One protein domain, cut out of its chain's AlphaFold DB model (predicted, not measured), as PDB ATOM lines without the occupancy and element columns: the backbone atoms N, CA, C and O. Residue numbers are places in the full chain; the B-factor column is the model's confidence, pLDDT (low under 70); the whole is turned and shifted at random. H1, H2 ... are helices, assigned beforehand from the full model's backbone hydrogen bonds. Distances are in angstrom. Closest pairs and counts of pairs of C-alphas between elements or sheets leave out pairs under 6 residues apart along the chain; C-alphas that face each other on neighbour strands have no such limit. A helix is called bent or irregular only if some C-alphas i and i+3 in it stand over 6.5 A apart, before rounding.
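What this domain is: This is residues 397 to 590 and 602 to 622 of the 662 residues of an uncharacterized protein of Batrachochytrium salamandrivorans (UniProt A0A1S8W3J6). This is a flat slab of two layers of helices: H1, H3, H7 and H9 run one way side by side, and H2, the two arms of H5, H8 and the short H10 run the opposite way in the other layer. Short H4 packs on H5a, H6 makes a corner with H7, and little H11 lies at the end of the slab far from H1. The printed part has 215 residues with eleven named helices, H1 to H11 in order, and no named strand; it is all helix, and H1, H2, H3, H5a, H7, H8 and H9 form an up and down bundle, each running against the one before it. It is compact, with a radius of gyration of the C-alphas of 18.1 A and spans of 56 by 44 by 22 A.

How they stand to each other: Begin at H1, residues 397 to 421, a hairpin with H2, residues 425 to 443: the closest C-alphas, of Ile 414 and Phe 432, are 6.4 A apart. H3, residues 449 to 463, touches H1 the same way at a shallow tilt of 18 degrees, closest at the C-alphas of Leu 401 and Val 451, 5.9 A. H4, residues 466 to 473, touches H5a, residues 477 to 490, at a steep tilt of 56 degrees, with the C-alphas of Leu 472 and Ser 480 closest at 5.3 A. H5a is one arm of H5, assigned as one helix by its hydrogen bonds but bent: C-alphas 490 and 493 are 6.8 A apart, and H5b, residues 493 to 500, is the other arm. Next, H6, residues 502 to 507, only just touches H7, residues 509 to 534, with 3 pairs of C-alphas within 8 A, and only at the corner. H7 is the hub; it touches H9, residues 564 to 583, the same way at a shallow tilt of 6 degrees, closest at the C-alphas of Val 517 and Val 570, 5.8 A. H8, residues 540 to 556, forms hairpins with H7 and H9, and touches H10, residues 602 to 610, closest at the C-alphas of Ser 541 and Leu 602, 6.8 A. H11, residues 617 to 621, is close to H9 but not clearly touching. Every O i to N i+4 pair is within hydrogen-bond range in H3, H4, H5b, H8, H9, H10 and H11; the others have 15 of 21 in H1, 11 of 15 in H2, 9 of 10 in H5a, 1 of 2 in H6 and 20 of 22 in H7.

Where its parts are: Find C-alpha 397 at (155.348, 111.056, 86.463); from there H1 runs 35.6 A to C-alpha 421. H7 runs 34.5 A from C-alpha 509 at (138.330, 106.173, 95.732), H9 28.2 A, H2 25.9 A and H8 24.1 A. H11 ends at C-alpha 621, (135.880, 111.745, 126.460).

The domain as a whole: The two C-alphas farthest apart, of Ala 420 and Ser 616, are 56.3 A apart. Residues 591 to 601 are not printed, and C-alphas 590 and 602 are 9.5 A apart across the cut. Of the links that are printed whole, none is long. Confidence is under 70 at residues 474 to 479, 557 to 564 and 590.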
ATOM      1  N   LEU A 397     155.549 111.096  85.016       90.94
ATOM      2  CA  LEU A 397     155.348 111.056  86.463       90.94
ATOM      3  C   LEU A 397     156.568 111.581  87.234       90.94
ATOM      4  O   LEU A 397     156.403 112.406  88.127       90.94
ATOM      5  N   GLU A 398     157.787 111.169  86.879       91.69
ATOM      6  CA  GLU A 398     159.011 111.674  87.524       91.69
ATOM      7  C   GLU A 398     159.184 113.185  87.327       91.69
ATOM      8  O   GLU A 398     159.612 113.877  88.252       91.69
ATOM      9  N   ARG A 399     158.815 113.716  86.151       92.38
ATOM     10  CA  ARG A 399     158.796 115.167  85.912       92.38
ATOM     11  C   ARG A 399     157.805 115.869  86.834       92.38
ATOM     12  O   ARG A 399     158.179 116.861  87.449       92.38
ATOM     13  N   ALA A 400     156.591 115.340  86.982       94.19
ATOM     14  CA  ALA A 400     155.602 115.899  87.901       94.19
ATOM     15  C   ALA A 400     156.093 115.882  89.355       94.19
ATOM     16  O   ALA A 400     156.077 116.922  90.003       94.19
ATOM     17  N   LEU A 401     156.593 114.750  89.860       95.25
ATOM     18  CA  LEU A 401     157.106 114.649  91.236       95.25
ATOM     19  C   LEU A 401     158.245 115.651  91.487       95.25
ATOM     20  O   LEU A 401     158.225 116.411  92.457       95.25
ATOM     21  N   LYS A 402     159.194 115.747  90.549       94.56
ATOM     22  CA  LYS A 402     160.289 116.720  90.629       94.56
ATOM     23  C   LYS A 402     159.803 118.169  90.497       94.56
ATOM     24  O   LYS A 402     160.393 119.058  91.108       94.56
ATOM     25  N   ALA A 403     158.728 118.431  89.752       95.44
ATOM     26  CA  ALA A 403     158.088 119.745  89.700       95.44
ATOM     27  C   ALA A 403     157.470 120.127  91.057       95.44
ATOM     28  O   ALA A 403     157.661 121.260  91.497       95.44
ATOM     29  N   VAL A 404     156.827 119.185  91.769       96.75
ATOM     30  CA  VAL A 404     156.323 119.417  93.140       96.75
ATOM     31  C   VAL A 404     157.472 119.756  94.096       96.75
ATOM     32  O   VAL A 404     157.373 120.692  94.890       96.75
ATOM     33  N   GLU A 405     158.596 119.041  94.004       95.56
ATOM     34  CA  GLU A 405     159.792 119.335  94.808       95.56
ATOM     35  C   GLU A 405     160.371 120.717  94.503       95.56
ATOM     36  O   GLU A 405     160.772 121.445  95.414       95.56
ATOM     37  N   LYS A 406     160.405 121.098  93.221       94.12
ATOM     38  CA  LYS A 406     160.853 122.425  92.797       94.12
ATOM     39  C   LYS A 406     159.919 123.522  93.293       94.12
ATOM     40  O   LYS A 406     160.424 124.523  93.801       94.12
ATOM     41  N   LEU A 407     158.605 123.302  93.244       95.75
ATOM     42  CA  LEU A 407     157.602 124.227  93.773       95.75
ATOM     43  C   LEU A 407     157.812 124.433  95.270       95.75
ATOM     44  O   LEU A 407     157.906 125.566  95.730       95.75
ATOM     45  N   TYR A 408     157.998 123.344  96.019       94.50
ATOM     46  CA  TYR A 408     158.378 123.436  97.423       94.50
ATOM     47  C   TYR A 408     159.680 124.220  97.594       94.50
ATOM     48  O   TYR A 408     159.728 125.120  98.422       94.50
ATOM     49  N   SER A 409     160.728 123.954  96.810       92.94
ATOM     50  CA  SER A 409     162.036 124.604  96.985       92.94
ATOM     51  C   SER A 409     162.020 126.129  96.826       92.94
ATOM     52  O   SER A 409     162.895 126.794  97.385       92.94
ATOM     53  N   LEU A 410     161.009 126.699  96.157       91.69
ATOM     54  CA  LEU A 410     160.846 128.149  96.025       91.69
ATOM     55  C   LEU A 410     160.733 128.871  97.374       91.69
ATOM     56  O   LEU A 410     161.213 129.999  97.473       91.69
ATOM     57  N   HIS A 411     160.208 128.222  98.426       89.00
ATOM     58  CA  HIS A 411     160.108 128.849  99.754       89.00
ATOM     59  C   HIS A 411     161.471 129.311 100.293       89.00
ATOM     60  O   HIS A 411     161.563 130.335 100.962       89.00
ATOM     61  N   THR A 412     162.550 128.607  99.936       89.25
ATOM     62  CA  THR A 412     163.916 128.942 100.373       89.25
ATOM     63  C   THR A 412     164.433 130.259  99.788       89.25
ATOM     64  O   THR A 412     165.378 130.843 100.318       89.25
ATOM     65  N   LYS A 413     163.822 130.747  98.700       87.62
ATOM     66  CA  LYS A 413     164.184 132.015  98.054       87.62
ATOM     67  C   LYS A 413     163.407 133.206  98.600       87.62
ATOM     68  O   LYS A 413     163.883 134.330  98.467       87.62
ATOM     69  N   ILE A 414     162.250 132.969  99.219       89.56
ATOM     70  CA  ILE A 414     161.339 134.024  99.677       89.56
ATOM     71  C   ILE A 414     162.041 135.040 100.594       89.56
ATOM     72  O   ILE A 414     161.921 136.230 100.308       89.56
ATOM     73  N   PRO A 415     162.853 134.645 101.601       87.06
ATOM     74  CA  PRO A 415     163.534 135.619 102.458       87.06
ATOM     75  C   PRO A 415     164.423 136.598 101.677       87.06
ATOM     76  O   PRO A 415     164.326 137.809 101.856       87.06
ATOM     77  N   LYS A 416     165.214 136.090 100.722       85.69
ATOM     78  CA  LYS A 416     166.084 136.922  99.874       85.69
ATOM     79  C   LYS A 416     165.291 137.850  98.953       85.69
ATOM     80  O   LYS A 416     165.722 138.968  98.696       85.69
ATOM     81  N   LEU A 417     164.144 137.396  98.446       86.50
ATOM     82  CA  LEU A 417     163.268 138.217  97.606       86.50
ATOM     83  C   LEU A 417     162.623 139.355  98.407       86.50
ATOM     84  O   LEU A 417     162.525 140.475  97.906       86.50
ATOM     85  N   ILE A 418     162.243 139.097  99.659       86.06
ATOM     86  CA  ILE A 418     161.723 140.122 100.572       86.06
ATOM     87  C   ILE A 418     162.808 141.166 100.867       86.06
ATOM     88  O   ILE A 418     162.546 142.363 100.757       86.06
ATOM     89  N   GLU A 419     164.036 140.730 101.166       84.94
ATOM     90  CA  GLU A 419     165.177 141.630 101.389       84.94
ATOM     91  C   GLU A 419     165.499 142.487 100.156       84.94
ATOM     92  O   GLU A 419     165.692 143.695 100.277       84.94
ATOM     93  N   ALA A 420     165.524 141.882  98.964       84.56
ATOM     94  CA  ALA A 420     165.865 142.574  97.723       84.56
ATOM     95  C   ALA A 420     164.811 143.610  97.296       84.56
ATOM     96  O   ALA A 420     165.153 144.631  96.701       84.56
ATOM     97  N   THR A 421     163.533 143.354  97.584       83.81
ATOM     98  CA  THR A 421     162.430 144.244  97.193       83.81
ATOM     99  C   THR A 421     162.057 145.270  98.258       83.81
ATOM    100  O   THR A 421     161.436 146.282  97.936       83.81
ATOM    101  N   GLY A 422     162.403 145.026  99.527       79.75
ATOM    102  CA  GLY A 422     161.994 145.872 100.650       79.75
ATOM    103  C   GLY A 422     160.475 145.914 100.864       79.75
ATOM    104  O   GLY A 422     159.956 146.871 101.443       79.75
ATOM    105  N   ILE A 423     159.744 144.912 100.363       80.50
ATOM    106  CA  ILE A 423     158.284 144.841 100.459       80.50
ATOM    107  C   ILE A 423     157.867 144.522 101.902       80.50
ATOM    108  O   ILE A 423     158.518 143.765 102.617       80.50
ATOM    109  N   GLN A 424     156.747 145.104 102.340       78.06
ATOM    110  CA  GLN A 424     156.178 144.832 103.661       78.06
ATOM    111  C   GLN A 424     155.771 143.358 103.804       78.06
ATOM    112  O   GLN A 424     155.208 142.777 102.876       78.06
ATOM    113  N   ALA A 425     155.953 142.787 104.999       74.44
ATOM    114  CA  ALA A 425     155.648 141.382 105.291       74.44
ATOM    115  C   ALA A 425     154.226 140.952 104.866       74.44
ATOM    116  O   ALA A 425     154.045 139.860 104.332       74.44
ATOM    117  N   GLN A 426     153.226 141.830 105.023       77.25
ATOM    118  CA  GLN A 426     151.843 141.546 104.621       77.25
ATOM    119  C   GLN A 426     151.690 141.381 103.103       77.25
ATOM    120  O   GLN A 426     150.954 140.516 102.650       77.25
ATOM    121  N   ARG A 427     152.396 142.176 102.295       83.25
ATOM    122  CA  ARG A 427     152.350 142.054 100.831       83.25
ATOM    123  C   ARG A 427     153.189 140.870 100.343       83.25
ATOM    124  O   ARG A 427     152.756 140.151  99.449       83.25
ATOM    125  N   ALA A 428     154.317 140.606 100.999       85.50
ATOM    126  CA  ALA A 428     155.145 139.428 100.747       85.50
ATOM    127  C   ALA A 428     154.392 138.102 100.978       85.50
ATOM    128  O   ALA A 428     154.646 137.117 100.285       85.50
ATOM    129  N   TRP A 429     153.443 138.074 101.920       88.81
ATOM    130  CA  TRP A 429     152.550 136.932 102.121       88.81
ATOM    131  C   TRP A 429     151.765 136.586 100.850       88.81
ATOM    132  O   TRP A 429     151.828 135.447 100.389       88.81
ATOM    133  N   PHE A 430     151.084 137.567 100.253       89.12
ATOM    134  CA  PHE A 430     150.262 137.357  99.059       89.12
ATOM    135  C   PHE A 430     151.088 137.148  97.785       89.12
ATOM    136  O   PHE A 430     150.673 136.378  96.924       89.12
ATOM    137  N   GLU A 431     152.244 137.804  97.658       88.81
ATOM    138  CA  GLU A 431     153.078 137.705  96.452       88.81
ATOM    139  C   GLU A 431     153.966 136.450  96.428       88.81
ATOM    140  O   GLU A 431     154.256 135.938  95.346       88.81
ATOM    141  N   PHE A 432     154.379 135.922  97.589       91.12
ATOM    142  CA  PHE A 432     155.360 134.830  97.648       91.12
ATOM    143  C   PHE A 432     154.869 133.580  98.379       91.12
ATOM    144  O   PHE A 432     154.933 132.477  97.838       91.12
ATOM    145  N   TRP A 433     154.377 133.711  99.611       92.69
ATOM    146  CA  TRP A 433     154.032 132.539 100.426       92.69
ATOM    147  C   TRP A 433     152.730 131.874  99.980       92.69
ATOM    148  O   TRP A 433     152.689 130.656  99.782       92.69
ATOM    149  N   LEU A 434     151.670 132.664  99.805       93.25
ATOM    150  CA  LEU A 434     150.343 132.156  99.482       93.25
ATOM    151  C   LEU A 434     150.298 131.397  98.140       93.25
ATOM    152  O   LEU A 434     149.720 130.309  98.135       93.25
ATOM    153  N   PRO A 435     150.934 131.857  97.040       95.31
ATOM    154  CA  PRO A 435     150.954 131.112  95.778       95.31
ATOM    155  C   PRO A 435     151.589 129.723  95.908       95.31
ATOM    156  O   PRO A 435     151.046 128.747  95.395       95.31
ATOM    157  N   VAL A 436     152.694 129.593  96.654       95.69
ATOM    158  CA  VAL A 436     153.357 128.293  96.874       95.69
ATOM    159  C   VAL A 436     152.471 127.359  97.699       95.69
ATOM    160  O   VAL A 436     152.314 126.186  97.355       95.69
ATOM    161  N   LEU A 437     151.874 127.867  98.782       96.12
ATOM    162  CA  LEU A 437     151.014 127.077  99.665       96.12
ATOM    163  C   LEU A 437     149.722 126.647  98.967       96.12
ATOM    164  O   LEU A 437     149.355 125.474  99.032       96.12
ATOM    165  N   SER A 438     149.058 127.576  98.273       95.81
ATOM    166  CA  SER A 438     147.856 127.288  97.491       95.81
ATOM    167  C   SER A 438     148.175 126.304  96.368       95.81
ATOM    168  O   SER A 438     147.487 125.296  96.247       95.81
ATOM    169  N   GLY A 439     149.280 126.501  95.641       96.19
ATOM    170  CA  GLY A 439     149.759 125.573  94.618       96.19
ATOM    171  C   GLY A 439     149.955 124.153  95.149       96.19
ATOM    172  O   GLY A 439     149.381 123.208  94.614       96.19
ATOM    173  N   LEU A 440     150.684 123.977  96.257       97.19
ATOM    174  CA  LEU A 440     150.842 122.662  96.899       97.19
ATOM    175  C   LEU A 440     149.497 122.073  97.366       97.19
ATOM    176  O   LEU A 440     149.285 120.866  97.243       97.19
ATOM    177  N   GLY A 441     148.582 122.913  97.860       96.69
ATOM    178  CA  GLY A 441     147.206 122.534  98.185       96.69
ATOM    179  C   GLY A 441     146.444 122.001  96.972       96.69
ATOM    180  O   GLY A 441     145.860 120.923  97.048       96.69
ATOM    181  N   GLN A 442     146.526 122.682  95.828       95.56
ATOM    182  CA  GLN A 442     145.867 122.266  94.588       95.56
ATOM    183  C   GLN A 442     146.351 120.892  94.100       95.56
ATOM    184  O   GLN A 442     145.576 120.047  93.650       95.56
ATOM    185  N   LEU A 443     147.645 120.611  94.258       96.12
ATOM    186  CA  LEU A 443     148.233 119.332  93.853       96.12
ATOM    187  C   LEU A 443     147.808 118.148  94.742       96.12
ATOM    188  O   LEU A 443     147.970 116.990  94.350       96.12
ATOM    189  N   CYS A 444     147.217 118.400  95.913       96.44
ATOM    190  CA  CYS A 444     146.756 117.348  96.820       96.44
ATOM    191  C   CYS A 444     145.487 116.623  96.341       96.44
ATOM    192  O   CYS A 444     145.158 115.586  96.909       96.44
ATOM    193  N   TYR A 445     144.795 117.099  95.301       93.50
ATOM    194  CA  TYR A 445     143.667 116.397  94.661       93.50
ATOM    195  C   TYR A 445     143.958 115.993  93.201       93.50
ATOM    196  O   TYR A 445     143.050 115.691  92.431       93.50
ATOM    197  N   HIS A 446     145.238 115.929  92.822       94.44
ATOM    198  CA  HIS A 446     145.687 115.476  91.504       94.44
ATOM    199  C   HIS A 446     145.312 113.997  91.209       94.44
ATOM    200  O   HIS A 446     145.311 113.179  92.132       94.44
ATOM    201  N   PRO A 447     145.063 113.576  89.950       91.06
ATOM    202  CA  PRO A 447     144.708 112.185  89.628       91.06
ATOM    203  C   PRO A 447     145.730 111.124  90.069       91.06
ATOM    204  O   PRO A 447     145.355 110.042  90.518       91.06
ATOM    205  N   SER A 448     147.027 111.439  89.998       91.94
ATOM    206  CA  SER A 448     148.098 110.536  90.447       91.94
ATOM    207  C   SER A 448     148.238 110.514  91.973       91.94
ATOM    208  O   SER A 448     148.455 111.557  92.596       91.94
ATOM    209  N   ARG A 449     148.179 109.313  92.570       92.88
ATOM    210  CA  ARG A 449     148.328 109.093  94.020       92.88
ATOM    211  C   ARG A 449     149.678 109.567  94.554       92.88
ATOM    212  O   ARG A 449     149.701 110.206  95.604       92.88
ATOM    213  N   ASP A 450     150.764 109.293  93.835       93.88
ATOM    214  CA  ASP A 450     152.120 109.650  94.270       93.88
ATOM    215  C   ASP A 450     152.282 111.173  94.361       93.88
ATOM    216  O   ASP A 450     152.787 111.694  95.357       93.88
ATOM    217  N   VAL A 451     151.742 111.895  93.371       95.56
ATOM    218  CA  VAL A 451     151.722 113.366  93.354       95.56
ATOM    219  C   VAL A 451     150.941 113.908  94.551       95.56
ATOM    220  O   VAL A 451     151.463 114.759  95.267       95.56
ATOM    221  N   ARG A 452     149.735 113.385  94.829       95.56
ATOM    222  CA  ARG A 452     148.937 113.823  95.993       95.56
ATOM    223  C   ARG A 452     149.668 113.588  97.311       95.56
ATOM    224  O   ARG A 452     149.701 114.468  98.170       95.56
ATOM    225  N   GLN A 453     150.257 112.404  97.489       95.69
ATOM    226  CA  GLN A 453     150.962 112.045  98.721       95.69
ATOM    227  C   GLN A 453     152.197 112.924  98.951       95.69
ATOM    228  O   GLN A 453     152.433 113.345 100.094       95.69
ATOM    229  N   GLN A 454     152.962 113.215  97.895       97.44
ATOM    230  CA  GLN A 454     154.128 114.091  97.964       97.44
ATOM    231  C   GLN A 454     153.721 115.547  98.212       97.44
ATOM    232  O   GLN A 454     154.248 116.164  99.138       97.44
ATOM    233  N   ALA A 455     152.743 116.067  97.463       97.75
ATOM    234  CA  ALA A 455     152.224 117.423  97.625       97.75
ATOM    235  C   ALA A 455     151.726 117.673  99.052       97.75
ATOM    236  O   ALA A 455     152.136 118.647  99.675       97.75
ATOM    237  N   LEU A 456     150.950 116.747  99.625       97.19
ATOM    238  CA  LEU A 456     150.439 116.885 100.991       97.19
ATOM    239  C   LEU A 456     151.559 116.859 102.040       97.19
ATOM    240  O   LEU A 456     151.515 117.582 103.034       97.19
ATOM    241  N   THR A 457     152.589 116.040 101.810       97.38
ATOM    242  CA  THR A 457     153.759 115.967 102.695       97.38
ATOM    243  C   THR A 457     154.572 117.262 102.647       97.38
ATOM    244  O   THR A 457     155.000 117.757 103.690       97.38
ATOM    245  N   LEU A 458     154.770 117.835 101.458       97.31
ATOM    246  CA  LEU A 458     155.484 119.099 101.284       97.31
ATOM    247  C   LEU A 458     154.658 120.294 101.780       97.31
ATOM    248  O   LEU A 458     155.216 121.149 102.460       97.31
ATOM    249  N   LEU A 459     153.338 120.304 101.568       97.31
ATOM    250  CA  LEU A 459     152.427 121.305 102.128       97.31
ATOM    251  C   LEU A 459     152.487 121.322 103.657       97.31
ATOM    252  O   LEU A 459     152.631 122.384 104.259       97.31
ATOM    253  N   GLN A 460     152.431 120.143 104.292       95.75
ATOM    254  CA  GLN A 460     152.592 120.032 105.740       95.75
ATOM    255  C   GLN A 460     153.929 120.628 106.190       95.75
ATOM    256  O   GLN A 460     153.962 121.361 107.173       95.75
ATOM    257  N   ARG A 461     155.028 120.330 105.487       95.12
ATOM    258  CA  ARG A 461     156.352 120.874 105.820       95.12
ATOM    259  C   ARG A 461     156.412 122.390 105.664       95.12
ATOM    260  O   ARG A 461     156.979 123.035 106.534       95.12
ATOM    261  N   SER A 462     155.812 122.949 104.614       93.25
ATOM    262  CA  SER A 462     155.766 124.396 104.384       93.25
ATOM    263  C   SER A 462     154.938 125.124 105.444       93.25
ATOM    264  O   SER A 462     155.412 126.090 106.026       93.25
ATOM    265  N   LEU A 463     153.734 124.635 105.763       92.12
ATOM    266  CA  LEU A 463     152.882 125.231 106.803       92.12
ATOM    267  C   LEU A 463     153.472 125.077 108.213       92.12
ATOM    268  O   LEU A 463     153.172 125.870 109.107       92.12
ATOM    269  N   LEU A 464     154.293 124.044 108.424       90.50
ATOM    270  CA  LEU A 464     154.984 123.784 109.684       90.50
ATOM    271  C   LEU A 464     156.404 124.369 109.748       90.50
ATOM    272  O   LEU A 464     157.090 124.155 110.745       90.50
ATOM    273  N   SER A 465     156.852 125.104 108.725       89.62
ATOM    274  CA  SER A 465     158.241 125.553 108.653       89.62
ATOM    275  C   SER A 465     158.528 126.701 109.640       89.62
ATOM    276  O   SER A 465     157.631 127.505 109.930       89.62
ATOM    277  N   PRO A 466     159.753 126.770 110.198       83.25
ATOM    278  CA  PRO A 466     160.170 127.877 111.057       83.25
ATOM    279  C   PRO A 466     160.346 129.186 110.275       83.25
ATOM    280  O   PRO A 466     160.066 130.251 110.812       83.25
ATOM    281  N   GLU A 467     160.733 129.126 108.999       82.62
ATOM    282  CA  GLU A 467     160.913 130.307 108.141       82.62
ATOM    283  C   GLU A 467     159.582 131.020 107.887       82.62
ATOM    284  O   GLU A 467     159.501 132.249 107.923       82.62
ATOM    285  N   LEU A 468     158.514 130.244 107.669       83.94
ATOM    286  CA  LEU A 468     157.169 130.792 107.578       83.94
ATOM    287  C   LEU A 468     156.754 131.423 108.915       83.94
ATOM    288  O   LEU A 468     156.179 132.507 108.934       83.94
ATOM    289  N   GLU A 469     157.059 130.775 110.040       82.94
ATOM    290  CA  GLU A 469     156.746 131.314 111.364       82.94
ATOM    291  C   GLU A 469     157.463 132.643 111.635       82.94
ATOM    292  O   GLU A 469     156.819 133.599 112.062       82.94
ATOM    293  N   GLU A 470     158.749 132.754 111.313       81.12
ATOM    294  CA  GLU A 470     159.514 134.000 111.433       81.12
ATOM    295  C   GLU A 470     158.931 135.117 110.550       81.12
ATOM    296  O   GLU A 470     158.729 136.252 111.004       81.12
ATOM    297  N   SER A 471     158.557 134.788 109.310       75.38
ATOM    298  CA  SER A 471     157.897 135.728 108.398       75.38
ATOM    299  C   SER A 471     156.531 136.192 108.918       75.38
ATOM    300  O   SER A 471     156.135 137.330 108.675       75.38
ATOM    301  N   LEU A 472     155.800 135.333 109.632       73.88
ATOM    302  CA  LEU A 472     154.497 135.663 110.212       73.88
ATOM    303  C   LEU A 472     154.624 136.440 111.528       73.88
ATOM    304  O   LEU A 472     153.747 137.240 111.845       73.88
ATOM    305  N   VAL A 473     155.678 136.211 112.315       71.88
ATOM    306  CA  VAL A 473     155.920 136.893 113.602       71.88
ATOM    307  C   VAL A 473     156.504 138.293 113.410       71.88
ATOM    308  O   VAL A 473     156.194 139.191 114.190       71.88
ATOM    309  N   SER A 474     157.304 138.506 112.365       64.94
ATOM    310  CA  SER A 474     157.853 139.827 112.018       64.94
ATOM    311  C   SER A 474     156.793 140.834 111.541       64.94
ATOM    312  O   SER A 474     157.048 142.039 111.525       64.94
ATOM    313  N   ALA A 475     155.589 140.370 111.193       62.03
ATOM    314  CA  ALA A 475     154.452 141.218 110.853       62.03
ATOM    315  C   ALA A 475     153.775 141.814 112.111       62.03
ATOM    316  O   ALA A 475     153.730 141.164 113.160       62.03
ATOM    317  N   PRO A 476     153.183 143.025 112.032       62.03
ATOM    318  CA  PRO A 476     152.402 143.583 113.137       62.03
ATOM    319  C   PRO A 476     151.296 142.609 113.569       62.03
ATOM    320  O   PRO A 476     150.714 141.913 112.737       62.03
ATOM    321  N   THR A 477     150.996 142.562 114.872       64.50
ATOM    322  CA  THR A 477     150.189 141.498 115.505       64.50
ATOM    323  C   THR A 477     148.854 141.225 114.800       64.50
ATOM    324  O   THR A 477     148.448 140.070 114.725       64.50
ATOM    325  N   LEU A 478     148.201 142.250 114.239       62.69
ATOM    326  CA  LEU A 478     146.956 142.097 113.479       62.69
ATOM    327  C   LEU A 478     147.172 141.405 112.117       62.69
ATOM    328  O   LEU A 478     146.533 140.392 111.848       62.69
ATOM    329  N   ALA A 479     148.124 141.879 111.305       67.25
ATOM    330  CA  ALA A 479     148.454 141.286 110.001       67.25
ATOM    331  C   ALA A 479     148.971 139.843 110.139       67.25
ATOM    332  O   ALA A 479     148.692 138.976 109.318       67.25
ATOM    333  N   SER A 480     149.678 139.564 111.236       72.31
ATOM    334  CA  SER A 480     150.118 138.220 111.604       72.31
ATOM    335  C   SER A 480     148.936 137.254 111.795       72.31
ATOM    336  O   SER A 480     149.011 136.082 111.418       72.31
ATOM    337  N   VAL A 481     147.839 137.713 112.408       79.81
ATOM    338  CA  VAL A 481     146.621 136.907 112.602       79.81
ATOM    339  C   VAL A 481     145.889 136.706 111.274       79.81
ATOM    340  O   VAL A 481     145.504 135.575 110.989       79.81
ATOM    341  N   GLU A 482     145.782 137.740 110.435       83.50
ATOM    342  CA  GLU A 482     145.173 137.659 109.095       83.50
ATOM    343  C   GLU A 482     145.850 136.603 108.210       83.50
ATOM    344  O   GLU A 482     145.178 135.697 107.728       83.50
ATOM    345  N   SER A 483     147.183 136.609 108.091       83.44
ATOM    346  CA  SER A 483     147.895 135.610 107.278       83.44
ATOM    347  C   SER A 483     147.719 134.168 107.785       83.44
ATOM    348  O   SER A 483     147.709 133.223 106.999       83.44
ATOM    349  N   ARG A 484     147.528 133.955 109.098       86.50
ATOM    350  CA  ARG A 484     147.201 132.617 109.637       86.50
ATOM    351  C   ARG A 484     145.771 132.203 109.322       86.50
ATOM    352  O   ARG A 484     145.529 131.021 109.091       86.50
ATOM    353  N   ILE A 485     144.838 133.152 109.327       89.00
ATOM    354  CA  ILE A 485     143.459 132.921 108.890       89.00
ATOM    355  C   ILE A 485     143.450 132.574 107.394       89.00
ATOM    356  O   ILE A 485     142.799 131.605 107.005       89.00
ATOM    357  N   ASP A 486     144.258 133.259 106.583       89.88
ATOM    358  CA  ASP A 486     144.404 132.973 105.154       89.88
ATOM    359  C   ASP A 486     144.904 131.550 104.878       89.88
ATOM    360  O   ASP A 486     144.469 130.941 103.901       89.88
ATOM    361  N   CYS A 487     145.760 130.970 105.730       92.25
ATOM    362  CA  CYS A 487     146.127 129.551 105.617       92.25
ATOM    363  C   CYS A 487     144.894 128.636 105.655       92.25
ATOM    364  O   CYS A 487     144.849 127.619 104.962       92.25
ATOM    365  N   PHE A 488     143.885 128.971 106.462       94.44
ATOM    366  CA  PHE A 488     142.634 128.222 106.483       94.44
ATOM    367  C   PHE A 488     141.778 128.551 105.266       94.44
ATOM    368  O   PHE A 488     141.405 127.643 104.527       94.44
ATOM    369  N   ASP A 489     141.490 129.832 105.045       94.50
ATOM    370  CA  ASP A 489     140.496 130.262 104.062       94.50
ATOM    371  C   ASP A 489     140.955 130.084 102.604       94.50
ATOM    372  O   ASP A 489     140.124 129.756 101.758       94.50
ATOM    373  N   ASN A 490     142.255 130.204 102.312       94.69
ATOM    374  CA  ASN A 490     142.798 130.154 100.948       94.69
ATOM    375  C   ASN A 490     143.601 128.879 100.623       94.69
ATOM    376  O   ASN A 490     143.954 128.666  99.461       94.69
ATOM    377  N   VAL A 491     143.903 128.027 101.612       96.06
ATOM    378  CA  VAL A 491     144.701 126.802 101.395       96.06
ATOM    379  C   VAL A 491     143.996 125.558 101.928       96.06
ATOM    380  O   VAL A 491     143.659 124.666 101.151       96.06
ATOM    381  N   LEU A 492     143.749 125.475 103.239       96.50
ATOM    382  CA  LEU A 492     143.242 124.244 103.859       96.50
ATOM    383  C   LEU A 492     141.766 123.979 103.551       96.50
ATOM    384  O   LEU A 492     141.417 122.856 103.203       96.50
ATOM    385  N   PHE A 493     140.893 124.977 103.673       96.50
ATOM    386  CA  PHE A 493     139.471 124.785 103.394       96.50
ATOM    387  C   PHE A 493     139.184 124.533 101.909       96.50
ATOM    388  O   PHE A 493     138.499 123.548 101.638       96.50
ATOM    389  N   PRO A 494     139.767 125.284 100.947       97.31
ATOM    390  CA  PRO A 494     139.629 124.953  99.529       97.31
ATOM    391  C   PRO A 494     140.112 123.534  99.202       97.31
ATOM    392  O   PRO A 494     139.440 122.807  98.476       97.31
ATOM    393  N   LEU A 495     141.227 123.090  99.795       97.12
ATOM    394  CA  LEU A 495     141.697 121.708  99.662       97.12
ATOM    395  C   LEU A 495     140.636 120.693 100.124       97.12
ATOM    396  O   LEU A 495     140.366 119.710  99.434       97.12
ATOM    397  N   LEU A 496     140.036 120.904 101.295       95.69
ATOM    398  CA  LEU A 496     139.025 119.993 101.835       95.69
ATOM    399  C   LEU A 496     137.739 120.005 100.997       95.69
ATOM    400  O   LEU A 496     137.178 118.935 100.760       95.69
ATOM    401  N   ASP A 497     137.320 121.175 100.505       95.50
ATOM    402  CA  ASP A 497     136.181 121.322  99.592       95.50
ATOM    403  C   ASP A 497     136.388 120.497  98.310       95.50
ATOM    404  O   ASP A 497     135.513 119.717  97.925       95.50
ATOM    405  N   GLU A 498     137.563 120.595  97.679       95.31
ATOM    406  CA  GLU A 498     137.901 119.812  96.482       95.31
ATOM    407  C   GLU A 498     137.916 118.304  96.766       95.31
ATOM    408  O   GLU A 498     137.358 117.514  96.002       95.31
ATOM    409  N   LEU A 499     138.476 117.881  97.905       92.44
ATOM    410  CA  LEU A 499     138.505 116.468  98.290       92.44
ATOM    411  C   LEU A 499     137.112 115.882  98.561       92.44
ATOM    412  O   LEU A 499     136.959 114.657  98.500       92.44
ATOM    413  N   LEU A 500     136.104 116.700  98.866       91.38
ATOM    414  CA  LEU A 500     134.718 116.263  99.066       91.38
ATOM    415  C   LEU A 500     133.948 116.080  97.755       91.38
ATOM    416  O   LEU A 500     132.960 115.338  97.740       91.38
ATOM    417  N   LYS A 501     134.395 116.692  96.652       91.44
ATOM    418  CA  LYS A 501     133.715 116.582  95.357       91.44
ATOM    419  C   LYS A 501     133.660 115.131  94.877       91.44
ATOM    420  O   LYS A 501     134.637 114.379  94.928       91.44
ATOM    421  N   LEU A 502     132.495 114.744  94.353       86.19
ATOM    422  CA  LEU A 502     132.265 113.396  93.822       86.19
ATOM    423  C   LEU A 502     133.158 113.085  92.616       86.19
ATOM    424  O   LEU A 502     133.558 111.938  92.444       86.19
ATOM    425  N   GLU A 503     133.474 114.091  91.802       87.62
ATOM    426  CA  GLU A 503     134.355 113.963  90.637       87.62
ATOM    427  C   GLU A 503     135.760 113.527  91.057       87.62
ATOM    428  O   GLU A 503     136.264 112.528  90.554       87.62
ATOM    429  N   VAL A 504     136.331 114.191  92.065       87.56
ATOM    430  CA  VAL A 504     137.647 113.857  92.628       87.56
ATOM    431  C   VAL A 504     137.632 112.462  93.257       87.56
ATOM    432  O   VAL A 504     138.526 111.656  93.006       87.56
ATOM    433  N   TYR A 505     136.586 112.134  94.024       86.31
ATOM    434  CA  TYR A 505     136.451 110.815  94.653       86.31
ATOM    435  C   TYR A 505     136.409 109.666  93.637       86.31
ATOM    436  O   TYR A 505     136.956 108.598  93.900       86.31
ATOM    437  N   ARG A 506     135.768 109.871  92.478       86.25
ATOM    438  CA  ARG A 506     135.625 108.839  91.439       86.25
ATOM    439  C   ARG A 506     136.937 108.490  90.739       86.25
ATOM    440  O   ARG A 506     137.034 107.376  90.238       86.25
ATOM    441  N   ILE A 507     137.920 109.394  90.725       85.88
ATOM    442  CA  ILE A 507     139.219 109.165  90.069       85.88
ATOM    443  C   ILE A 507     139.991 108.042  90.768       85.88
ATOM    444  O   ILE A 507     140.467 107.112  90.126       85.88
ATOM    445  N   ASP A 508     140.107 108.119  92.094       85.31
ATOM    446  CA  ASP A 508     140.780 107.108  92.911       85.31
ATOM    447  C   ASP A 508     140.127 107.034  94.300       85.31
ATOM    448  O   ASP A 508     140.609 107.656  95.254       85.31
ATOM    449  N   PRO A 509     139.043 106.253  94.462       84.69
ATOM    450  CA  PRO A 509     138.330 106.173  95.732       84.69
ATOM    451  C   PRO A 509     139.227 105.745  96.893       84.69
ATOM    452  O   PRO A 509     139.020 106.155  98.035       84.69
ATOM    453  N   ARG A 510     140.221 104.877  96.653       84.06
ATOM    454  CA  ARG A 510     141.089 104.360  97.720       84.06
ATOM    455  C   ARG A 510     142.127 105.385  98.140       84.06
ATOM    456  O   ARG A 510     142.237 105.657  99.333       84.06
ATOM    457  N   GLY A 511     142.849 105.963  97.189       86.75
ATOM    458  CA  GLY A 511     143.868 106.954  97.501       86.75
ATOM    459  C   GLY A 511     143.286 108.291  97.956       86.75
ATOM    460  O   GLY A 511     143.911 108.956  98.778       86.75
ATOM    461  N   ILE A 512     142.100 108.697  97.487       89.88
ATOM    462  CA  ILE A 512     141.444 109.926  97.964       89.88
ATOM    463  C   ILE A 512     141.005 109.786  99.418       89.88
ATOM    464  O   ILE A 512     141.194 110.714 100.192       89.88
ATOM    465  N   GLU A 513     140.498 108.630  99.831       87.19
ATOM    466  CA  GLU A 513     140.158 108.379 101.235       87.19
ATOM    467  C   GLU A 513     141.357 108.507 102.179       87.19
ATOM    468  O   GLU A 513     141.267 109.186 103.200       87.19
ATOM    469  N   GLU A 514     142.505 107.941 101.805       88.94
ATOM    470  CA  GLU A 514     143.755 108.130 102.546       88.94
ATOM    471  C   GLU A 514     144.166 109.611 102.580       88.94
ATOM    472  O   GLU A 514     144.545 110.145 103.625       88.94
ATOM    473  N   THR A 515     144.038 110.297 101.440       92.81
ATOM    474  CA  THR A 515     144.356 111.726 101.316       92.81
ATOM    475  C   THR A 515     143.460 112.574 102.227       92.81
ATOM    476  O   THR A 515     143.962 113.469 102.899       92.81
ATOM    477  N   ARG A 516     142.162 112.250 102.331       91.75
ATOM    478  CA  ARG A 516     141.193 112.915 103.218       91.75
ATOM    479  C   ARG A 516     141.578 112.780 104.688       91.75
ATOM    480  O   ARG A 516     141.626 113.788 105.386       91.75
ATOM    481  N   VAL A 517     141.911 111.568 105.147       91.19
ATOM    482  CA  VAL A 517     142.355 111.342 106.536       91.19
ATOM    483  C   VAL A 517     143.599 112.178 106.843       91.19
ATOM    484  O   VAL A 517     143.649 112.874 107.856       91.19
ATOM    485  N   ARG A 518     144.593 112.168 105.945       93.62
ATOM    486  CA  ARG A 518     145.817 112.959 106.123       93.62
ATOM    487  C   ARG A 518     145.547 114.470 106.087       93.62
ATOM    488  O   ARG A 518     146.157 115.195 106.868       93.62
ATOM    489  N   ALA A 519     144.634 114.943 105.237       94.88
ATOM    490  CA  ALA A 519     144.258 116.355 105.146       94.88
ATOM    491  C   ALA A 519     143.524 116.847 106.406       94.88
ATOM    492  O   ALA A 519     143.852 117.914 106.919       94.88
ATOM    493  N   VAL A 520     142.606 116.049 106.967       93.00
ATOM    494  CA  VAL A 520     141.958 116.349 108.259       93.00
ATOM    495  C   VAL A 520     142.984 116.359 109.395       93.00
ATOM    496  O   VAL A 520     142.981 117.270 110.220       93.00
ATOM    497  N   GLY A 521     143.916 115.402 109.411       92.75
ATOM    498  CA  GLY A 521     145.018 115.400 110.376       92.75
ATOM    499  C   GLY A 521     145.938 116.623 110.246       92.75
ATOM    500  O   GLY A 521     146.413 117.148 111.254       92.75
ATOM    501  N   LEU A 522     146.182 117.110 109.024       94.88
ATOM    502  CA  LEU A 522     146.920 118.352 108.786       94.88
ATOM    503  C   LEU A 522     146.142 119.569 109.303       94.88
ATOM    504  O   LEU A 522     146.707 120.356 110.058       94.88
ATOM    505  N   LEU A 523     144.853 119.689 108.964       95.38
ATOM    506  CA  LEU A 523     143.964 120.743 109.465       95.38
ATOM    507  C   LEU A 523     144.002 120.813 110.995       95.38
ATOM    508  O   LEU A 523     144.186 121.891 111.556       95.38
ATOM    509  N   ALA A 524     143.897 119.657 111.656       92.50
ATOM    510  CA  ALA A 524     143.954 119.553 113.107       92.50
ATOM    511  C   ALA A 524     145.276 120.095 113.675       92.50
ATOM    512  O   ALA A 524     145.274 120.917 114.589       92.50
ATOM    513  N   LYS A 525     146.412 119.685 113.101       92.56
ATOM    514  CA  LYS A 525     147.744 120.143 113.531       92.56
ATOM    515  C   LYS A 525     147.931 121.648 113.355       92.56
ATOM    516  O   LYS A 525     148.453 122.299 114.256       92.56
ATOM    517  N   ILE A 526     147.517 122.198 112.214       92.50
ATOM    518  CA  ILE A 526     147.648 123.635 111.935       92.50
ATOM    519  C   ILE A 526     146.736 124.453 112.850       92.50
ATOM    520  O   ILE A 526     147.174 125.464 113.399       92.50
ATOM    521  N   PHE A 527     145.509 123.986 113.088       92.31
ATOM    522  CA  PHE A 527     144.602 124.601 114.051       92.31
ATOM    523  C   PHE A 527     145.199 124.651 115.455       92.31
ATOM    524  O   PHE A 527     145.276 125.733 116.027       92.31
ATOM    525  N   LEU A 528     145.701 123.529 115.978       90.12
ATOM    526  CA  LEU A 528     146.322 123.502 117.304       90.12
ATOM    527  C   LEU A 528     147.562 124.400 117.388       90.12
ATOM    528  O   LEU A 528     147.746 125.084 118.389       90.12
ATOM    529  N   ARG A 529     148.380 124.461 116.326       88.44
ATOM    530  CA  ARG A 529     149.550 125.352 116.283       88.44
ATOM    531  C   ARG A 529     149.149 126.826 116.372       88.44
ATOM    532  O   ARG A 529     149.801 127.595 117.071       88.44
ATOM    533  N   PHE A 530     148.101 127.237 115.659       87.62
ATOM    534  CA  PHE A 530     147.661 128.637 115.622       87.62
ATOM    535  C   PHE A 530     146.660 128.995 116.731       87.62
ATOM    536  O   PHE A 530     146.391 130.179 116.951       87.62
ATOM    537  N   MET A 531     146.163 128.002 117.474       87.19
ATOM    538  CA  MET A 531     145.153 128.153 118.523       87.19
ATOM    539  C   MET A 531     145.492 129.237 119.560       87.19
ATOM    540  O   MET A 531     144.623 130.078 119.784       87.19
ATOM    541  N   PRO A 532     146.715 129.329 120.132       83.31
ATOM    542  CA  PRO A 532     147.011 130.318 121.178       83.31
ATOM    543  C   PRO A 532     146.872 131.783 120.733       83.31
ATOM    544  O   PRO A 532     146.789 132.694 121.560       83.31
ATOM    545  N   LEU A 533     146.906 132.023 119.420       80.00
ATOM    546  CA  LEU A 533     146.727 133.340 118.814       80.00
ATOM    547  C   LEU A 533     145.290 133.540 118.340       80.00
ATOM    548  O   LEU A 533     144.749 134.628 118.519       80.00
ATOM    549  N   LEU A 534     144.661 132.494 117.797       82.00
ATOM    550  CA  LEU A 534     143.248 132.514 117.416       82.00
ATOM    551  C   LEU A 534     142.331 132.689 118.631       82.00
ATOM    552  O   LEU A 534     141.326 133.370 118.519       82.00
ATOM    553  N   SER A 535     142.688 132.160 119.805       79.81
ATOM    554  CA  SER A 535     141.920 132.355 121.046       79.81
ATOM    555  C   SER A 535     141.844 133.807 121.512       79.81
ATOM    556  O   SER A 535     140.990 134.146 122.324       79.81
ATOM    557  N   LYS A 536     142.714 134.671 120.984       78.56
ATOM    558  CA  LYS A 536     142.705 136.114 121.235       78.56
ATOM    559  C   LYS A 536     141.932 136.893 120.167       78.56
ATOM    560  O   LYS A 536     141.854 138.114 120.268       78.56
ATOM    561  N   SER A 537     141.423 136.224 119.132       79.19
ATOM    562  CA  SER A 537     140.663 136.832 118.042       79.19
ATOM    563  C   SER A 537     139.222 136.320 118.010       79.19
ATOM    564  O   SER A 537     138.921 135.194 118.401       79.19
ATOM    565  N   ASN A 538     138.317 137.130 117.462       80.81
ATOM    566  CA  ASN A 538     136.895 136.772 117.353       80.81
ATOM    567  C   ASN A 538     136.633 135.689 116.279       80.81
ATOM    568  O   ASN A 538     135.513 135.197 116.134       80.81
ATOM    569  N   GLU A 539     137.669 135.296 115.531       84.75
ATOM    570  CA  GLU A 539     137.606 134.375 114.391       84.75
ATOM    571  C   GLU A 539     137.701 132.897 114.799       84.75
ATOM    572  O   GLU A 539     137.381 132.015 113.996       84.75
ATOM    573  N   LEU A 540     138.093 132.606 116.048       87.19
ATOM    574  CA  LEU A 540     138.200 131.235 116.557       87.19
ATOM    575  C   LEU A 540     136.897 130.456 116.366       87.19
ATOM    576  O   LEU A 540     136.917 129.330 115.873       87.19
ATOM    577  N   SER A 541     135.767 131.068 116.726       86.62
ATOM    578  CA  SER A 541     134.446 130.444 116.622       86.62
ATOM    579  C   SER A 541     134.105 130.069 115.176       86.62
ATOM    580  O   SER A 541     133.701 128.936 114.915       86.62
ATOM    581  N   ARG A 542     134.349 130.974 114.218       90.62
ATOM    582  CA  ARG A 542     134.111 130.738 112.787       90.62
ATOM    583  C   ARG A 542     134.964 129.587 112.263       90.62
ATOM    584  O   ARG A 542     134.430 128.672 111.633       90.62
ATOM    585  N   ILE A 543     136.273 129.621 112.518       91.50
ATOM    586  CA  ILE A 543     137.207 128.585 112.052       91.50
ATOM    587  C   ILE A 543     136.843 127.234 112.674       91.50
ATOM    588  O   ILE A 543     136.784 126.232 111.964       91.50
ATOM    589  N   TRP A 544     136.526 127.209 113.969       91.69
ATOM    590  CA  TRP A 544     136.143 125.990 114.675       91.69
ATOM    591  C   TRP A 544     134.871 125.352 114.108       91.69
ATOM    592  O   TRP A 544     134.864 124.157 113.820       91.69
ATOM    593  N   VAL A 545     133.822 126.142 113.848       90.19
ATOM    594  CA  VAL A 545     132.591 125.639 113.204       90.19
ATOM    595  C   VAL A 545     132.889 125.029 111.845       90.19
ATOM    596  O   VAL A 545     132.385 123.948 111.536       90.19
ATOM    597  N   ARG A 546     133.726 125.687 111.034       92.81
ATOM    598  CA  ARG A 546     134.126 125.141 109.732       92.81
ATOM    599  C   ARG A 546     134.883 123.823 109.886       92.81
ATOM    600  O   ARG A 546     134.561 122.875 109.179       92.81
ATOM    601  N   ILE A 547     135.824 123.724 110.828       92.31
ATOM    602  CA  ILE A 547     136.548 122.474 111.118       92.31
ATOM    603  C   ILE A 547     135.567 121.353 111.481       92.31
ATOM    604  O   ILE A 547     135.621 120.281 110.878       92.31
ATOM    605  N   LEU A 548     134.641 121.605 112.410       90.06
ATOM    606  CA  LEU A 548     133.620 120.631 112.804       90.06
ATOM    607  C   LEU A 548     132.745 120.208 111.624       90.06
ATOM    608  O   LEU A 548     132.450 119.023 111.473       90.06
ATOM    609  N   HIS A 549     132.367 121.157 110.767       90.25
ATOM    610  CA  HIS A 549     131.591 120.882 109.567       90.25
ATOM    611  C   HIS A 549     132.330 119.938 108.615       90.25
ATOM    612  O   HIS A 549     131.754 118.932 108.205       90.25
ATOM    613  N   TYR A 550     133.609 120.200 108.322       90.56
ATOM    614  CA  TYR A 550     134.423 119.312 107.489       90.56
ATOM    615  C   TYR A 550     134.567 117.928 108.111       90.56
ATOM    616  O   TYR A 550     134.347 116.932 107.429       90.56
ATOM    617  N   VAL A 551     134.872 117.843 109.408       88.25
ATOM    618  CA  VAL A 551     134.968 116.559 110.118       88.25
ATOM    619  C   VAL A 551     133.661 115.769 109.986       88.25
ATOM    620  O   VAL A 551     133.692 114.607 109.585       88.25
ATOM    621  N   CYS A 552     132.507 116.398 110.226       85.75
ATOM    622  CA  CYS A 552     131.201 115.752 110.077       85.75
ATOM    623  C   CYS A 552     130.924 115.327 108.627       85.75
ATOM    624  O   CYS A 552     130.457 114.214 108.384       85.75
ATOM    625  N   GLN A 553     131.249 116.180 107.654       87.38
ATOM    626  CA  GLN A 553     131.111 115.851 106.240       87.38
ATOM    627  C   GLN A 553     131.995 114.671 105.843       87.38
ATOM    628  O   GLN A 553     131.509 113.790 105.147       87.38
ATOM    629  N   PHE A 554     133.244 114.584 106.309       83.50
ATOM    630  CA  PHE A 554     134.125 113.448 106.022       83.50
ATOM    631  C   PHE A 554     133.700 112.160 106.739       83.50
ATOM    632  O   PHE A 554     133.830 111.088 106.151       83.50
ATOM    633  N   LEU A 555     133.132 112.247 107.948       79.00
ATOM    634  CA  LEU A 555     132.508 111.106 108.635       79.00
ATOM    635  C   LEU A 555     131.255 110.603 107.890       79.00
ATOM    636  O   LEU A 555     130.974 109.403 107.873       79.00
ATOM    637  N   GLY A 556     130.503 111.515 107.263       73.44
ATOM    638  CA  GLY A 556     129.321 111.206 106.452       73.44
ATOM    639  C   GLY A 556     129.612 110.860 104.983       73.44
ATOM    640  O   GLY A 556     128.791 110.205 104.333       73.44
ATOM    641  N   ALA A 557     130.760 111.277 104.445       64.69
ATOM    642  CA  ALA A 557     131.128 111.136 103.040       64.69
ATOM    643  C   ALA A 557     131.391 109.664 102.690       64.69
ATOM    644  O   ALA A 557     132.316 109.044 103.203       64.69
ATOM    645  N   GLY A 558     130.586 109.103 101.778       55.12
ATOM    646  CA  GLY A 558     130.740 107.722 101.290       55.12
ATOM    647  C   GLY A 558     129.465 106.871 101.296       55.12
ATOM    648  O   GLY A 558     129.483 105.749 100.794       55.12
ATOM    649  N   GLY A 559     128.339 107.380 101.814       62.03
ATOM    650  CA  GLY A 559     127.045 106.686 101.737       62.03
ATOM    651  C   GLY A 559     127.101 105.255 102.298       62.03
ATOM    652  O   GLY A 559     127.499 105.060 103.444       62.03
ATOM    653  N   HIS A 560     126.692 104.258 101.502       48.75
ATOM    654  CA  HIS A 560     126.720 102.823 101.856       48.75
ATOM    655  C   HIS A 560     128.079 102.136 101.602       48.75
ATOM    656  O   HIS A 560     128.262 100.990 101.994       48.75
ATOM    657  N   GLN A 561     129.037 102.818 100.968       53.56
ATOM    658  CA  GLN A 561     130.405 102.333 100.715       53.56
ATOM    659  C   GLN A 561     131.403 102.947 101.707       53.56
ATOM    660  O   GLN A 561     132.575 103.164 101.399       53.56
ATOM    661  N   ARG A 562     130.913 103.253 102.912       61.03
ATOM    662  CA  ARG A 562     131.684 103.834 104.006       61.03
ATOM    663  C   ARG A 562     132.764 102.842 104.435       61.03
ATOM    664  O   ARG A 562     132.448 101.741 104.878       61.03
ATOM    665  N   ARG A 563     134.034 103.215 104.291       63.81
ATOM    666  CA  ARG A 563     135.151 102.407 104.784       63.81
ATOM    667  C   ARG A 563     135.514 102.826 106.201       63.81
ATOM    668  O   ARG A 563     135.738 104.007 106.461       63.81
ATOM    669  N   GLU A 564     135.585 101.839 107.089       67.88
ATOM    670  CA  GLU A 564     135.838 102.011 108.527       67.88
ATOM    671  C   GLU A 564     137.128 102.797 108.792       67.88
ATOM    672  O   GLU A 564     137.119 103.728 109.585       67.88
ATOM    673  N   VAL A 565     138.183 102.550 108.011       72.88
ATOM    674  CA  VAL A 565     139.503 103.193 108.164       72.88
ATOM    675  C   VAL A 565     139.453 104.729 108.093       72.88
ATOM    676  O   VAL A 565     140.171 105.411 108.822       72.88
ATOM    677  N   VAL A 566     138.616 105.301 107.219       77.75
ATOM    678  CA  VAL A 566     138.500 106.769 107.096       77.75
ATOM    679  C   VAL A 566     137.773 107.347 108.290       77.75
ATOM    680  O   VAL A 566     138.193 108.361 108.845       77.75
ATOM    681  N   VAL A 567     136.688 106.683 108.681       80.12
ATOM    682  CA  VAL A 567     135.884 107.073 109.833       80.12
ATOM    683  C   VAL A 567     136.745 107.024 111.086       80.12
ATOM    684  O   VAL A 567     136.775 108.004 111.815       80.12
ATOM    685  N   GLU A 568     137.505 105.949 111.289       83.25
ATOM    686  CA  GLU A 568     138.440 105.794 112.403       83.25
ATOM    687  C   GLU A 568     139.498 106.899 112.422       83.25
ATOM    688  O   GLU A 568     139.659 107.565 113.440       83.25
ATOM    689  N   GLY A 569     140.179 107.161 111.301       83.44
ATOM    690  CA  GLY A 569     141.230 108.181 111.248       83.44
ATOM    691  C   GLY A 569     140.717 109.611 111.475       83.44
ATOM    692  O   GLY A 569     141.363 110.410 112.161       83.44
ATOM    693  N   VAL A 570     139.545 109.943 110.926       85.06
ATOM    694  CA  VAL A 570     138.895 111.249 111.132       85.06
ATOM    695  C   VAL A 570     138.368 111.370 112.562       85.06
ATOM    696  O   VAL A 570     138.556 112.408 113.198       85.06
ATOM    697  N   HIS A 571     137.761 110.307 113.090       85.19
ATOM    698  CA  HIS A 571     137.270 110.241 114.463       85.19
ATOM    699  C   HIS A 571     138.406 110.398 115.478       85.19
ATOM    700  O   HIS A 571     138.290 111.187 116.411       85.19
ATOM    701  N   GLU A 572     139.533 109.725 115.256       86.69
ATOM    702  CA  GLU A 572     140.725 109.835 116.094       86.69
ATOM    703  C   GLU A 572     141.336 111.243 116.032       86.69
ATOM    704  O   GLU A 572     141.713 111.818 117.054       86.69
ATOM    705  N   SER A 573     141.371 111.862 114.847       87.88
ATOM    706  CA  SER A 573     141.814 113.258 114.703       87.88
ATOM    707  C   SER A 573     140.915 114.224 115.488       87.88
ATOM    708  O   SER A 573     141.418 115.145 116.130       87.88
ATOM    709  N   LEU A 574     139.596 113.992 115.482       88.38
ATOM    710  CA  LEU A 574     138.633 114.771 116.264       88.38
ATOM    711  C   LEU A 574     138.821 114.569 117.773       88.38
ATOM    712  O   LEU A 574     138.859 115.554 118.505       88.38
ATOM    713  N   LYS A 575     138.977 113.324 118.243       87.56
ATOM    714  CA  LYS A 575     139.252 113.024 119.661       87.56
ATOM    715  C   LYS A 575     140.472 113.787 120.154       87.56
ATOM    716  O   LYS A 575     140.393 114.497 121.154       87.56
ATOM    717  N   ASN A 576     141.570 113.706 119.405       88.12
ATOM    718  CA  ASN A 576     142.809 114.398 119.740       88.12
ATOM    719  C   ASN A 576     142.633 115.924 119.776       88.12
ATOM    720  O   ASN A 576     143.132 116.569 120.696       88.12
ATOM    721  N   LEU A 577     141.875 116.507 118.839       89.38
ATOM    722  CA  LEU A 577     141.541 117.936 118.870       89.38
ATOM    723  C   LEU A 577     140.787 118.335 120.144       89.38
ATOM    724  O   LEU A 577     141.181 119.288 120.813       89.38
ATOM    725  N   LEU A 578     139.719 117.610 120.481       88.25
ATOM    726  CA  LEU A 578     138.873 117.916 121.637       88.25
ATOM    727  C   LEU A 578     139.637 117.768 122.958       88.25
ATOM    728  O   LEU A 578     139.515 118.623 123.836       88.25
ATOM    729  N   LEU A 579     140.458 116.722 123.076       86.25
ATOM    730  CA  LEU A 579     141.296 116.496 124.250       86.25
ATOM    731  C   LEU A 579     142.308 117.628 124.439       86.25
ATOM    732  O   LEU A 579     142.379 118.195 125.529       86.25
ATOM    733  N   VAL A 580     143.035 118.018 123.388       86.38
ATOM    734  CA  VAL A 580     144.011 119.116 123.484       86.38
ATOM    735  C   VAL A 580     143.322 120.440 123.819       86.38
ATOM    736  O   VAL A 580     143.786 121.155 124.701       86.38
ATOM    737  N   LEU A 581     142.183 120.753 123.194       85.81
ATOM    738  CA  LEU A 581     141.431 121.972 123.509       85.81
ATOM    739  C   LEU A 581     140.924 122.014 124.954       85.81
ATOM    740  O   LEU A 581     140.876 123.090 125.553       85.81
ATOM    741  N   SER A 582     140.541 120.865 125.513       84.12
ATOM    742  CA  SER A 582     140.145 120.777 126.920       84.12
ATOM    743  C   SER A 582     141.336 120.954 127.867       84.12
ATOM    744  O   SER A 582     141.218 121.666 128.863       84.12
ATOM    745  N   ALA A 583     142.499 120.385 127.529       83.44
ATOM    746  CA  ALA A 583     143.727 120.517 128.311       83.44
ATOM    747  C   ALA A 583     144.253 121.964 128.326       83.44
ATOM    748  O   ALA A 583     144.704 122.444 129.362       83.44
ATOM    749  N   GLU A 584     144.130 122.672 127.202       80.19
ATOM    750  CA  GLU A 584     144.479 124.094 127.051       80.19
ATOM    751  C   GLU A 584     143.414 125.047 127.637       80.19
ATOM    752  O   GLU A 584     143.564 126.267 127.581       80.19
ATOM    753  N   GLY A 585     142.320 124.519 128.201       76.69
ATOM    754  CA  GLY A 585     141.281 125.314 128.866       76.69
ATOM    755  C   GLY A 585     140.375 126.115 127.924       76.69
ATOM    756  O   GLY A 585     139.632 126.980 128.383       76.69
ATOM    757  N   VAL A 586     140.403 125.833 126.619       80.25
ATOM    758  CA  VAL A 586     139.571 126.507 125.604       80.25
ATOM    759  C   VAL A 586     138.177 125.878 125.509       80.25
ATOM    760  O   VAL A 586     137.200 126.565 125.213       80.25
ATOM    761  N   LEU A 587     138.070 124.572 125.773       81.38
ATOM    762  CA  LEU A 587     136.828 123.800 125.695       81.38
ATOM    763  C   LEU A 587     136.390 123.346 127.098       81.38
ATOM    764  O   LEU A 587     136.966 122.412 127.649       81.38
ATOM    765  N   TYR A 588     135.360 123.981 127.669       75.56
ATOM    766  CA  TYR A 588     134.860 123.683 129.020       75.56
ATOM    767  C   TYR A 588     133.324 123.730 129.111       75.56
ATOM    768  O   TYR A 588     132.693 124.513 128.399       75.56
ATOM    769  N   PRO A 589     132.700 122.919 129.989       73.75
ATOM    770  CA  PRO A 589     131.253 122.918 130.159       73.75
ATOM    771  C   PRO A 589     130.743 124.253 130.738       73.75
ATOM    772  O   PRO A 589     131.381 124.819 131.636       73.75
ATOM    773  N   PRO A 590     129.579 124.749 130.273       62.03
ATOM    774  CA  PRO A 590     128.973 125.975 130.782       62.03
ATOM    775  C   PRO A 590     128.553 125.763 132.246       62.03
ATOM    776  O   PRO A 590     127.566 125.093 132.535       62.03
ATOM    777  N   LEU A 602     132.048 127.633 122.891       81.25
ATOM    778  CA  LEU A 602     132.607 126.629 121.976       81.25
ATOM    779  C   LEU A 602     132.184 125.211 122.372       81.25
ATOM    780  O   LEU A 602     131.995 124.372 121.498       81.25
ATOM    781  N   TRP A 603     131.972 124.952 123.664       83.88
ATOM    782  CA  TRP A 603     131.435 123.690 124.175       83.88
ATOM    783  C   TRP A 603     130.059 123.352 123.605       83.88
ATOM    784  O   TRP A 603     129.881 122.292 123.012       83.88
ATOM    785  N   GLU A 604     129.096 124.265 123.735       82.44
ATOM    786  CA  GLU A 604     127.737 124.055 123.227       82.44
ATOM    787  C   GLU A 604     127.749 123.887 121.708       82.44
ATOM    788  O   GLU A 604     127.122 122.969 121.190       82.44
ATOM    789  N   LEU A 605     128.543 124.704 121.011       83.38
ATOM    790  CA  LEU A 605     128.709 124.659 119.558       83.38
ATOM    791  C   LEU A 605     129.315 123.333 119.065       83.38
ATOM    792  O   LEU A 605     128.934 122.799 118.020       83.38
ATOM    793  N   THR A 606     130.258 122.793 119.836       86.00
ATOM    794  CA  THR A 606     130.921 121.514 119.572       86.00
ATOM    795  C   THR A 606     129.924 120.371 119.663       86.00
ATOM    796  O   THR A 606     129.745 119.623 118.700       86.00
ATOM    797  N   TRP A 607     129.211 120.274 120.785       86.75
ATOM    798  CA  TRP A 607     128.291 119.168 121.032       86.75
ATOM    799  C   TRP A 607     126.976 119.291 120.256       86.75
ATOM    800  O   TRP A 607     126.428 118.266 119.854       86.75
ATOM    801  N   SER A 608     126.517 120.503 119.922       83.25
ATOM    802  CA  SER A 608     125.368 120.692 119.024       83.25
ATOM    803  C   SER A 608     125.635 120.178 117.608       83.25
ATOM    804  O   SER A 608     124.712 119.730 116.926       83.25
ATOM    805  N   THR A 609     126.894 120.253 117.162       81.31
ATOM    806  CA  THR A 609     127.318 119.851 115.813       81.31
ATOM    807  C   THR A 609     127.698 118.371 115.770       81.31
ATOM    808  O   THR A 609     127.208 117.628 114.923       81.31
ATOM    809  N   ILE A 610     128.525 117.915 116.715       82.06
ATOM    810  CA  ILE A 610     129.014 116.528 116.775       82.06
ATOM    811  C   ILE A 610     127.936 115.560 117.262       82.06
ATOM    812  O   ILE A 610     127.869 114.440 116.760       82.06
ATOM    813  N   GLY A 611     127.075 115.966 118.203       73.56
ATOM    814  CA  GLY A 611     126.080 115.083 118.825       73.56
ATOM    815  C   GLY A 611     125.083 114.465 117.839       73.56
ATOM    816  O   GLY A 611     124.514 113.415 118.119       73.56
ATOM    817  N   GLN A 612     124.920 115.062 116.653       73.19
ATOM    818  CA  GLN A 612     124.107 114.508 115.564       73.19
ATOM    819  C   GLN A 612     124.760 113.297 114.877       73.19
ATOM    820  O   GLN A 612     124.057 112.440 114.345       73.19
ATOM    821  N   PHE A 613     126.092 113.222 114.881       71.12
ATOM    822  CA  PHE A 613     126.873 112.194 114.184       71.12
ATOM    823  C   PHE A 613     127.483 111.166 115.142       71.12
ATOM    824  O   PHE A 613     127.553 109.987 114.803       71.12
ATOM    825  N   LEU A 614     127.921 111.603 116.327       76.50
ATOM    826  CA  LEU A 614     128.606 110.788 117.333       76.50
ATOM    827  C   LEU A 614     128.040 111.084 118.737       76.50
ATOM    828  O   LEU A 614     128.691 111.760 119.537       76.50
ATOM    829  N   PRO A 615     126.828 110.594 119.062       73.19
ATOM    830  CA  PRO A 615     126.130 110.946 120.301       73.19
ATOM    831  C   PRO A 615     126.825 110.440 121.575       73.19
ATOM    832  O   PRO A 615     126.688 111.062 122.619       73.19
ATOM    833  N   SER A 616     127.593 109.348 121.502       77.12
ATOM    834  CA  SER A 616     128.306 108.765 122.652       77.12
ATOM    835  C   SER A 616     129.706 109.341 122.883       77.12
ATOM    836  O   SER A 616     130.363 108.971 123.852       77.12
ATOM    837  N   LEU A 617     130.198 110.214 121.994       80.69
ATOM    838  CA  LEU A 617     131.578 110.706 122.057       80.69
ATOM    839  C   LEU A 617     131.817 111.632 123.258       80.69
ATOM    840  O   LEU A 617     132.911 111.646 123.819       80.69
ATOM    841  N   GLN A 618     130.796 112.392 123.660       79.94
ATOM    842  CA  GLN A 618     130.878 113.279 124.818       79.94
ATOM    843  C   GLN A 618     131.126 112.493 126.105       79.94
ATOM    844  O   GLN A 618     132.049 112.818 126.847       79.94
ATOM    845  N   ASP A 619     130.341 111.439 126.321       78.00
ATOM    846  CA  ASP A 619     130.436 110.594 127.512       78.00
ATOM    847  C   ASP A 619     131.728 109.760 127.527       78.00
ATOM    848  O   ASP A 619     132.253 109.457 128.597       78.00
ATOM    849  N   GLU A 620     132.258 109.408 126.347       82.00
ATOM    850  CA  GLU A 620     133.535 108.697 126.210       82.00
ATOM    851  C   GLU A 620     134.731 109.568 126.629       82.00
ATOM    852  O   GLU A 620     135.634 109.090 127.313       82.00
ATOM    853  N   LEU A 621     134.750 110.839 126.218       79.75
ATOM    854  CA  LEU A 621     135.880 111.745 126.460       79.75
ATOM    855  C   LEU A 621     135.781 112.486 127.799       79.75
ATOM    856  O   LEU A 621     136.802 112.727 128.444       79.75
ATOM    857  N   PHE A 622     134.568 112.850 128.216       78.94
ATOM    858  CA  PHE A 622     134.301 113.653 129.410       78.94
ATOM    859  C   PHE A 622     133.201 113.001 130.257       78.94
ATOM    860  O   PHE A 622     132.083 113.521 130.325       78.94
TER     861      PHE A 622